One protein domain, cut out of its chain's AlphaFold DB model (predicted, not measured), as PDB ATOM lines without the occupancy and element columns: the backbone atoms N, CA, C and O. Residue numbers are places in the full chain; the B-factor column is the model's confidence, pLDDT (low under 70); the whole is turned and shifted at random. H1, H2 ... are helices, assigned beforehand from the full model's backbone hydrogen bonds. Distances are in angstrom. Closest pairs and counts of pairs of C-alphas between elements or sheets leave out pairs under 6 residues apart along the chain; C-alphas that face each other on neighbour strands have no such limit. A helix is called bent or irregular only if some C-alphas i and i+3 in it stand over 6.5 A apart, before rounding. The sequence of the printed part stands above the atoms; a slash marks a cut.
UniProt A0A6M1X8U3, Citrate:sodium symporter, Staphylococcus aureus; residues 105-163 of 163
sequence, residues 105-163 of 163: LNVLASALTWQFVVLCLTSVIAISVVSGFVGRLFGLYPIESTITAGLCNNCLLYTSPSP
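This is residues 105 to 163 of the 163 residues of the protein "Citrate:sodium symporter" of Staphylococcus aureus (UniProt A0A6M1X8U3). A long helical hairpin opens as a V: the long helix H2 and the shorter H3 are joined by a tight turn, come closest near that turn, and spread from each other toward their other ends. The short helix H1 sits at the far end of H2, away from the turn, and sticks out there together with residues 112 to 119, while residues 156 to 163 stick out at the open end of H3. The printed part has 59 residues with three named helices, in the order H1, H2, H3, and no named strand; the class is all helix. The whole is loose, with a radius of gyration of the C-alphas of 14.0 A, and elongated, spanning 43 by 27 by 17 A.

H2, residues 114 to 137, is the longest helix and touches H3, residues 142 to 159, with 28 pairs of C-alphas within 8 A. Their closest C-alphas are those of Gly 132 and Pro 142, 4.4 A apart. The two run opposite ways at a steep tilt of 41 degrees, with their centres 9.7 A apart, and form a helical hairpin. H1, residues 105 to 111, touches no helix: it and H2 meet only through their link, and H1 and H3 are apart. In H1 and H2 every O i to N i+4 pair is within hydrogen-bond range; in H3 it is 9 of 14.

H2 runs 35.1 A from C-alpha 114 at (-2.695, 26.557, 4.348) to C-alpha 137 at (27.336, 11.805, 15.006). H3 runs 25.7 A from Pro 142 to Thr 159, whose C-alpha is at (8.763, 11.571, -7.528). H3 is neither bent nor irregular, but only just: C-alphas 155 and 158 are 6.5 A apart. H1 begins at C-alpha 105, at (0.052, 23.817, -12.086), and measures 9.7 A to C-alpha 111.

The two C-alphas farthest apart are those of Asn 106 and Gly 139, at 43.8 A; those of Leu 105 and Pro 163, the first and last printed, are 22.4 A apart. Residues 105 to 119, of which 105 to 111 belong to H1 and 114 to 119 to H2, stand free, and so do residues 156 to 163, of which 156 to 159 belong to H3. Without these stretches the body has 36 residues and spans 28 by 14 by 11 A, with a radius of gyration of 8.9 A. The printed part has no cut, and both links, H1 to H2 and H2 to H3, are tight. Pro 163 is the chain's last residue. The mean pLDDT of the printed part is 79.8, and residues 155 to 163 are under 70.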
ATOM      1  N   LEU A 105       0.475  22.559 -12.720       85.25
ATOM      2  CA  LEU A 105       0.052  23.817 -12.086       85.25
ATOM      3  C   LEU A 105      -1.402  23.795 -11.599       85.25
ATOM      4  O   LEU A 105      -1.718  24.444 -10.606       85.25
ATOM      5  N   ASN A 106      -2.279  23.038 -12.264       84.44
ATOM      6  CA  ASN A 106      -3.680  22.924 -11.867       84.44
ATOM      7  C   ASN A 106      -3.823  22.158 -10.537       84.44
ATOM      8  O   ASN A 106      -4.459  22.643  -9.602       84.44
ATOM      9  N   VAL A 107      -3.139  21.015 -10.422       84.12
ATOM     10  CA  VAL A 107      -3.096  20.213  -9.189       84.12
ATOM     11  C   VAL A 107      -2.388  20.980  -8.073       84.12
ATOM     12  O   VAL A 107      -2.877  21.010  -6.948       84.12
ATOM     13  N   LEU A 108      -1.278  21.656  -8.389       83.69
ATOM     14  CA  LEU A 108      -0.536  22.469  -7.426       83.69
ATOM     15  C   LEU A 108      -1.405  23.595  -6.856       83.69
ATOM     16  O   LEU A 108      -1.443  23.765  -5.643       83.69
ATOM     17  N   ALA A 109      -2.128  24.330  -7.705       83.06
ATOM     18  CA  ALA A 109      -3.003  25.414  -7.264       83.06
ATOM     19  C   ALA A 109      -4.151  24.908  -6.375       83.06
ATOM     20  O   ALA A 109      -4.469  25.542  -5.374       83.06
ATOM     21  N   SER A 110      -4.732  23.745  -6.695       83.50
ATOM     22  CA  SER A 110      -5.782  23.136  -5.870       83.50
ATOM     23  C   SER A 110      -5.255  22.530  -4.562       83.50
ATOM     24  O   SER A 110      -6.005  22.440  -3.592       83.50
ATOM     25  N   ALA A 111      -3.993  22.096  -4.527       82.50
ATOM     26  CA  ALA A 111      -3.354  21.518  -3.344       82.50
ATOM     27  C   ALA A 111      -2.731  22.576  -2.418       82.50
ATOM     28  O   ALA A 111      -2.417  22.267  -1.265       82.50
ATOM     29  N   LEU A 112      -2.575  23.821  -2.893       83.94
ATOM     30  CA  LEU A 112      -2.020  24.953  -2.146       83.94
ATOM     31  C   LEU A 112      -3.018  25.454  -1.096       83.94
ATOM     32  O   LEU A 112      -3.598  26.533  -1.173       83.94
ATOM     33  N   THR A 113      -3.213  24.624  -0.082       88.62
ATOM     34  CA  THR A 113      -3.955  24.950   1.128       88.62
ATOM     35  C   THR A 113      -2.985  25.390   2.215       88.62
ATOM     36  O   THR A 113      -1.810  25.013   2.228       88.62
ATOM     37  N   TRP A 114      -3.487  26.152   3.186       86.69
ATOM     38  CA  TRP A 114      -2.695  26.557   4.348       86.69
ATOM     39  C   TRP A 114      -2.082  25.355   5.093       86.69
ATOM     40  O   TRP A 114      -0.930  25.400   5.520       86.69
ATOM     41  N   GLN A 115      -2.820  24.246   5.186       88.00
ATOM     42  CA  GLN A 115      -2.362  23.017   5.838       88.00
ATOM     43  C   GLN A 115      -1.172  22.382   5.108       88.00
ATOM     44  O   GLN A 115      -0.207  21.973   5.753       88.00
ATOM     45  N   PHE A 116      -1.207  22.344   3.772       86.94
ATOM     46  CA  PHE A 116      -0.121  21.792   2.962       86.94
ATOM     47  C   PHE A 116       1.184  22.578   3.144       86.94
ATOM     48  O   PHE A 116       2.244  21.985   3.332       86.94
ATOM     49  N   VAL A 117       1.110  23.912   3.179       87.50
ATOM     50  CA  VAL A 117       2.290  24.767   3.397       87.50
ATOM     51  C   VAL A 117       2.936  24.483   4.758       87.50
ATOM     52  O   VAL A 117       4.155  24.318   4.841       87.50
ATOM     53  N   VAL A 118       2.132  24.366   5.817       91.62
ATOM     54  CA  VAL A 118       2.628  24.063   7.171       91.62
ATOM     55  C   VAL A 118       3.253  22.665   7.244       91.62
ATOM     56  O   VAL A 118       4.316  22.505   7.849       91.62
ATOM     57  N   LEU A 119       2.646  21.662   6.600       89.31
ATOM     58  CA  LEU A 119       3.192  20.302   6.504       89.31
ATOM     59  C   LEU A 119       4.551  20.284   5.794       89.31
ATOM     60  O   LEU A 119       5.509  19.711   6.318       89.31
ATOM     61  N   CYS A 120       4.661  20.963   4.650       88.25
ATOM     62  CA  CYS A 120       5.910  21.068   3.899       88.25
ATOM     63  C   CYS A 120       7.015  21.715   4.744       88.25
ATOM     64  O   CYS A 120       8.083  21.122   4.899       88.25
ATOM     65  N   LEU A 121       6.736  22.863   5.372       89.62
ATOM     66  CA  LEU A 121       7.697  23.551   6.244       89.62
ATOM     67  C   LEU A 121       8.131  22.680   7.425       89.62
ATOM     68  O   LEU A 121       9.323  22.573   7.712       89.62
ATOM     69  N   THR A 122       7.179  22.011   8.078       90.50
ATOM     70  CA  THR A 122       7.473  21.139   9.221       90.50
ATOM     71  C   THR A 122       8.356  19.964   8.801       90.50
ATOM     72  O   THR A 122       9.317  19.648   9.502       90.50
ATOM     73  N   SER A 123       8.097  19.354   7.638       91.00
ATOM     74  CA  SER A 123       8.909  18.239   7.133       91.00
ATOM     75  C   SER A 123      10.344  18.661   6.797       91.00
ATOM     76  O   SER A 123      11.288  17.976   7.194       91.00
ATOM     77  N   VAL A 124      10.522  19.816   6.141       90.69
ATOM     78  CA  VAL A 124      11.843  20.348   5.781       90.69
ATOM     79  C   VAL A 124      12.647  20.659   7.038       90.69
ATOM     80  O   VAL A 124      13.815  20.279   7.122       90.69
ATOM     81  N   ILE A 125      12.028  21.285   8.045       90.94
ATOM     82  CA  ILE A 125      12.690  21.587   9.322       90.94
ATOM     83  C   ILE A 125      13.049  20.293  10.060       90.94
ATOM     84  O   ILE A 125      14.196  20.131  10.477       90.94
ATOM     85  N   ALA A 126      12.108  19.352  10.180       91.56
ATOM     86  CA  ALA A 126      12.330  18.090  10.880       91.56
ATOM     87  C   ALA A 126      13.491  17.300  10.259       91.56
ATOM     88  O   ALA A 126      14.427  16.916  10.961       91.56
ATOM     89  N   ILE A 127      13.485  17.125   8.935       90.38
ATOM     90  CA  ILE A 127      14.552  16.409   8.229       90.38
ATOM     91  C   ILE A 127      15.873  17.173   8.320       90.38
ATOM     92  O   ILE A 127      16.912  16.541   8.508       90.38
ATOM     93  N   SER A 128      15.864  18.507   8.244       89.31
ATOM     94  CA  SER A 128      17.090  19.311   8.354       89.31
ATOM     95  C   SER A 128      17.769  19.144   9.713       89.31
ATOM     96  O   SER A 128      18.982  18.940   9.775       89.31
ATOM     97  N   VAL A 129      16.985  19.160  10.796       89.94
ATOM     98  CA  VAL A 129      17.489  18.959  12.162       89.94
ATOM     99  C   VAL A 129      17.991  17.528  12.355       89.94
ATOM    100  O   VAL A 129      19.096  17.334  12.863       89.94
ATOM    101  N   VAL A 130      17.225  16.526  11.910       90.44
ATOM    102  CA  VAL A 130      17.597  15.109  12.050       90.44
ATOM    103  C   VAL A 130      18.865  14.794  11.256       90.44
ATOM    104  O   VAL A 130      19.816  14.254  11.815       90.44
ATOM    105  N   SER A 131      18.922  15.171   9.978       87.69
ATOM    106  CA  SER A 131      20.090  14.925   9.118       87.69
ATOM    107  C   SER A 131      21.346  15.657   9.600       87.69
ATOM    108  O   SER A 131      22.430  15.078   9.566       87.69
ATOM    109  N   GLY A 132      21.214  16.882  10.118       84.88
ATOM    110  CA  GLY A 132      22.340  17.630  10.679       84.88
ATOM    111  C   GLY A 132      22.864  17.022  11.984       84.88
ATOM    112  O   GLY A 132      24.077  16.932  12.184       84.88
ATOM    113  N   PHE A 133      21.966  16.559  12.860       87.62
ATOM    114  CA  PHE A 133      22.340  15.908  14.119       87.62
ATOM    115  C   PHE A 133      22.986  14.538  13.882       87.62
ATOM    116  O   PHE A 133      24.060  14.254  14.415       87.62
ATOM    117  N   VAL A 134      22.366  13.713  13.035       87.25
ATOM    118  CA  VAL A 134      22.875  12.385  12.675       87.25
ATOM    119  C   VAL A 134      24.190  12.503  11.899       87.25
ATOM    120  O   VAL A 134      25.144  11.802  12.222       87.25
ATOM    121  N   GLY A 135      24.297  13.439  10.953       83.12
ATOM    122  CA  GLY A 135      25.540  13.701  10.221       83.12
ATOM    123  C   GLY A 135      26.707  14.049  11.147       83.12
ATOM    124  O   GLY A 135      27.798  13.496  11.010       83.12
ATOM    125  N   ARG A 136      26.456  14.874  12.172       81.69
ATOM    126  CA  ARG A 136      27.464  15.205  13.189       81.69
ATOM    127  C   ARG A 136      27.911  13.983  13.999       81.69
ATOM    128  O   ARG A 136      29.086  13.895  14.341       81.69
ATOM    129  N   LEU A 137      27.006  13.045  14.291       83.31
ATOM    130  CA  LEU A 137      27.336  11.805  15.006       83.31
ATOM    131  C   LEU A 137      28.258  10.889  14.183       83.31
ATOM    132  O   LEU A 137      29.142  10.252  14.745       83.31
ATOM    133  N   PHE A 138      28.094  10.873  12.858       81.12
ATOM    134  CA  PHE A 138      28.946  10.121  11.928       81.12
ATOM    135  C   PHE A 138      30.249  10.848  11.537       81.12
ATOM    136  O   PHE A 138      30.992  10.354  10.691       81.12
ATOM    137  N   GLY A 139      30.560  12.004  12.141       78.06
ATOM    138  CA  GLY A 139      31.773  12.776  11.830       78.06
ATOM    139  C   GLY A 139      31.735  13.490  10.470       78.06
ATOM    140  O   GLY A 139      32.782  13.815   9.904       78.06
ATOM    141  N   LEU A 140      30.536  13.714   9.926       82.62
ATOM    142  CA  LEU A 140      30.304  14.494   8.712       82.62
ATOM    143  C   LEU A 140      30.050  15.965   9.068       82.62
ATOM    144  O   LEU A 140      29.566  16.286  10.161       82.62
ATOM    145  N   TYR A 141      30.310  16.873   8.126       83.12
ATOM    146  CA  TYR A 141      29.938  18.273   8.311       83.12
ATOM    147  C   TYR A 141      28.408  18.390   8.387       83.12
ATOM    148  O   TYR A 141      27.718  17.949   7.463       83.12
ATOM    149  N   PRO A 142      27.846  18.996   9.450       80.44
ATOM    150  CA  PRO A 142      26.402  18.999   9.673       80.44
ATOM    151  C   PRO A 142      25.635  19.708   8.550       80.44
ATOM    152  O   PRO A 142      24.582  19.231   8.153       80.44
ATOM    153  N   ILE A 143      26.178  20.794   7.987       84.12
ATOM    154  CA  ILE A 143      25.528  21.539   6.894       84.12
ATOM    155  C   ILE A 143      25.495  20.707   5.605       84.12
ATOM    156  O   ILE A 143      24.455  20.594   4.964       84.12
ATOM    157  N   GLU A 144      26.614  20.077   5.256       82.69
ATOM    158  CA  GLU A 144      26.737  19.248   4.050       82.69
ATOM    159  C   GLU A 144      25.881  17.977   4.170       82.69
ATOM    160  O   GLU A 144      25.195  17.580   3.232       82.69
ATOM    161  N   SER A 145      25.816  17.398   5.373       83.31
ATOM    162  CA  SER A 145      24.933  16.266   5.683       83.31
ATOM    163  C   SER A 145      23.460  16.635   5.536       83.31
ATOM    164  O   SER A 145      22.687  15.860   4.975       83.31
ATOM    165  N   THR A 146      23.060  17.826   5.992       86.69
ATOM    166  CA  THR A 146      21.690  18.309   5.815       86.69
ATOM    167  C   THR A 146      21.332  18.490   4.344       86.69
ATOM    168  O   THR A 146      20.236  18.107   3.939       86.69
ATOM    169  N   ILE A 147      22.247  19.007   3.521       85.69
ATOM    170  CA  ILE A 147      22.012  19.185   2.082       85.69
ATOM    171  C   ILE A 147      21.918  17.825   1.373       85.69
ATOM    172  O   ILE A 147      20.938  17.558   0.674       85.69
ATOM    173  N   THR A 148      22.903  16.946   1.579       83.56
ATOM    174  CA  THR A 148      23.013  15.676   0.847       83.56
ATOM    175  C   THR A 148      22.055  14.600   1.353       83.56
ATOM    176  O   THR A 148      21.379  13.974   0.544       83.56
ATOM    177  N   ALA A 149      21.967  14.372   2.666       82.88
ATOM    178  CA  ALA A 149      21.123  13.313   3.228       82.88
ATOM    179  C   ALA A 149      19.694  13.787   3.538       82.88
ATOM    180  O   ALA A 149      18.761  12.989   3.506       82.88
ATOM    181  N   GLY A 150      19.512  15.076   3.843       84.69
ATOM    182  CA  GLY A 150      18.216  15.640   4.212       84.69
ATOM    183  C   GLY A 150      17.441  16.208   3.023       84.69
ATOM    184  O   GLY A 150      16.452  15.629   2.573       84.69
ATOM    185  N   LEU A 151      17.884  17.364   2.526       85.38
ATOM    186  CA  LEU A 151      17.158  18.166   1.536       85.38
ATOM    187  C   LEU A 151      17.018  17.451   0.188       85.38
ATOM    188  O   LEU A 151      15.932  17.453  -0.390       85.38
ATOM    189  N   CYS A 152      18.080  16.790  -0.284       82.94
ATOM    190  CA  CYS A 152      18.035  16.015  -1.526       82.94
ATOM    191  C   CYS A 152      16.964  14.909  -1.471       82.94
ATOM    192  O   CYS A 152      16.164  14.761  -2.393       82.94
ATOM    193  N   ASN A 153      16.880  14.189  -0.348       80.88
ATOM    194  CA  ASN A 153      15.883  13.139  -0.149       80.88
ATOM    195  C   ASN A 153      14.452  13.701  -0.056       80.88
ATOM    196  O   ASN A 153      13.533  13.142  -0.648       80.88
ATOM    197  N   ASN A 154      14.252  14.825   0.642       81.88
ATOM    198  CA  ASN A 154      12.929  15.448   0.763       81.88
ATOM    199  C   ASN A 154      12.360  15.891  -0.601       81.88
ATOM    200  O   ASN A 154      11.168  15.728  -0.840       81.88
ATOM    201  N   CYS A 155      13.213  16.370  -1.515       68.94
ATOM    202  CA  CYS A 155      12.805  16.740  -2.872       68.94
ATOM    203  C   CYS A 155      12.439  15.518  -3.742       68.94
ATOM    204  O   CYS A 155      11.500  15.582  -4.532       68.94
ATOM    205  N   LEU A 156      13.148  14.395  -3.574       59.72
ATOM    206  CA  LEU A 156      12.969  13.176  -4.375       59.72
ATOM    207  C   LEU A 156      11.806  12.282  -3.921       59.72
ATOM    208  O   LEU A 156      11.234  11.577  -4.744       59.72
ATOM    209  N   LEU A 157      11.406  12.304  -2.649       55.44
ATOM    210  CA  LEU A 157      10.320  11.437  -2.158       55.44
ATOM    211  C   LEU A 157       8.956  11.693  -2.828       55.44
ATOM    212  O   LEU A 157       8.098  10.814  -2.810       55.44
ATOM    213  N   TYR A 158       8.765  12.848  -3.465       49.31
ATOM    214  CA  TYR A 158       7.548  13.169  -4.216       49.31
ATOM    215  C   TYR A 158       7.546  12.650  -5.662       49.31
ATOM    216  O   TYR A 158       6.533  12.781  -6.346       49.31
ATOM    217  N   THR A 159       8.651  12.067  -6.146       45.78
ATOM    218  CA  THR A 159       8.763  11.571  -7.528       45.78
ATOM    219  C   THR A 159       8.568  10.064  -7.667       45.78
ATOM    220  O   THR A 159       8.591   9.567  -8.791       45.78
ATOM    221  N   SER A 160       8.341   9.326  -6.573       33.03
ATOM    222  CA  SER A 160       7.935   7.921  -6.668       33.03
ATOM    223  C   SER A 160       6.428   7.859  -6.918       33.03
ATOM    224  O   SER A 160       5.665   8.127  -5.987       33.03
ATOM    225  N   PRO A 161       5.958   7.473  -8.119       36.44
ATOM    226  CA  PRO A 161       4.603   6.973  -8.230       36.44
ATOM    227  C   PRO A 161       4.540   5.722  -7.348       36.44
ATOM    228  O   PRO A 161       5.211   4.724  -7.612       36.44
ATOM    229  N   SER A 162       3.814   5.786  -6.235       29.27
ATOM    230  CA  SER A 162       3.288   4.557  -5.652       29.27
ATOM    231  C   SER A 162       2.347   3.919  -6.687       29.27
ATOM    232  O   SER A 162       1.699   4.672  -7.422       29.27
ATOM    233  N   PRO A 163       2.307   2.580  -6.783       40.59
ATOM    234  CA  PRO A 163       1.421   1.875  -7.709       40.59
ATOM    235  C   PRO A 163      -0.057   2.228  -7.507       40.59
ATOM    236  O   PRO A 163      -0.428   2.612  -6.372       40.59
TER     237      PRO A 163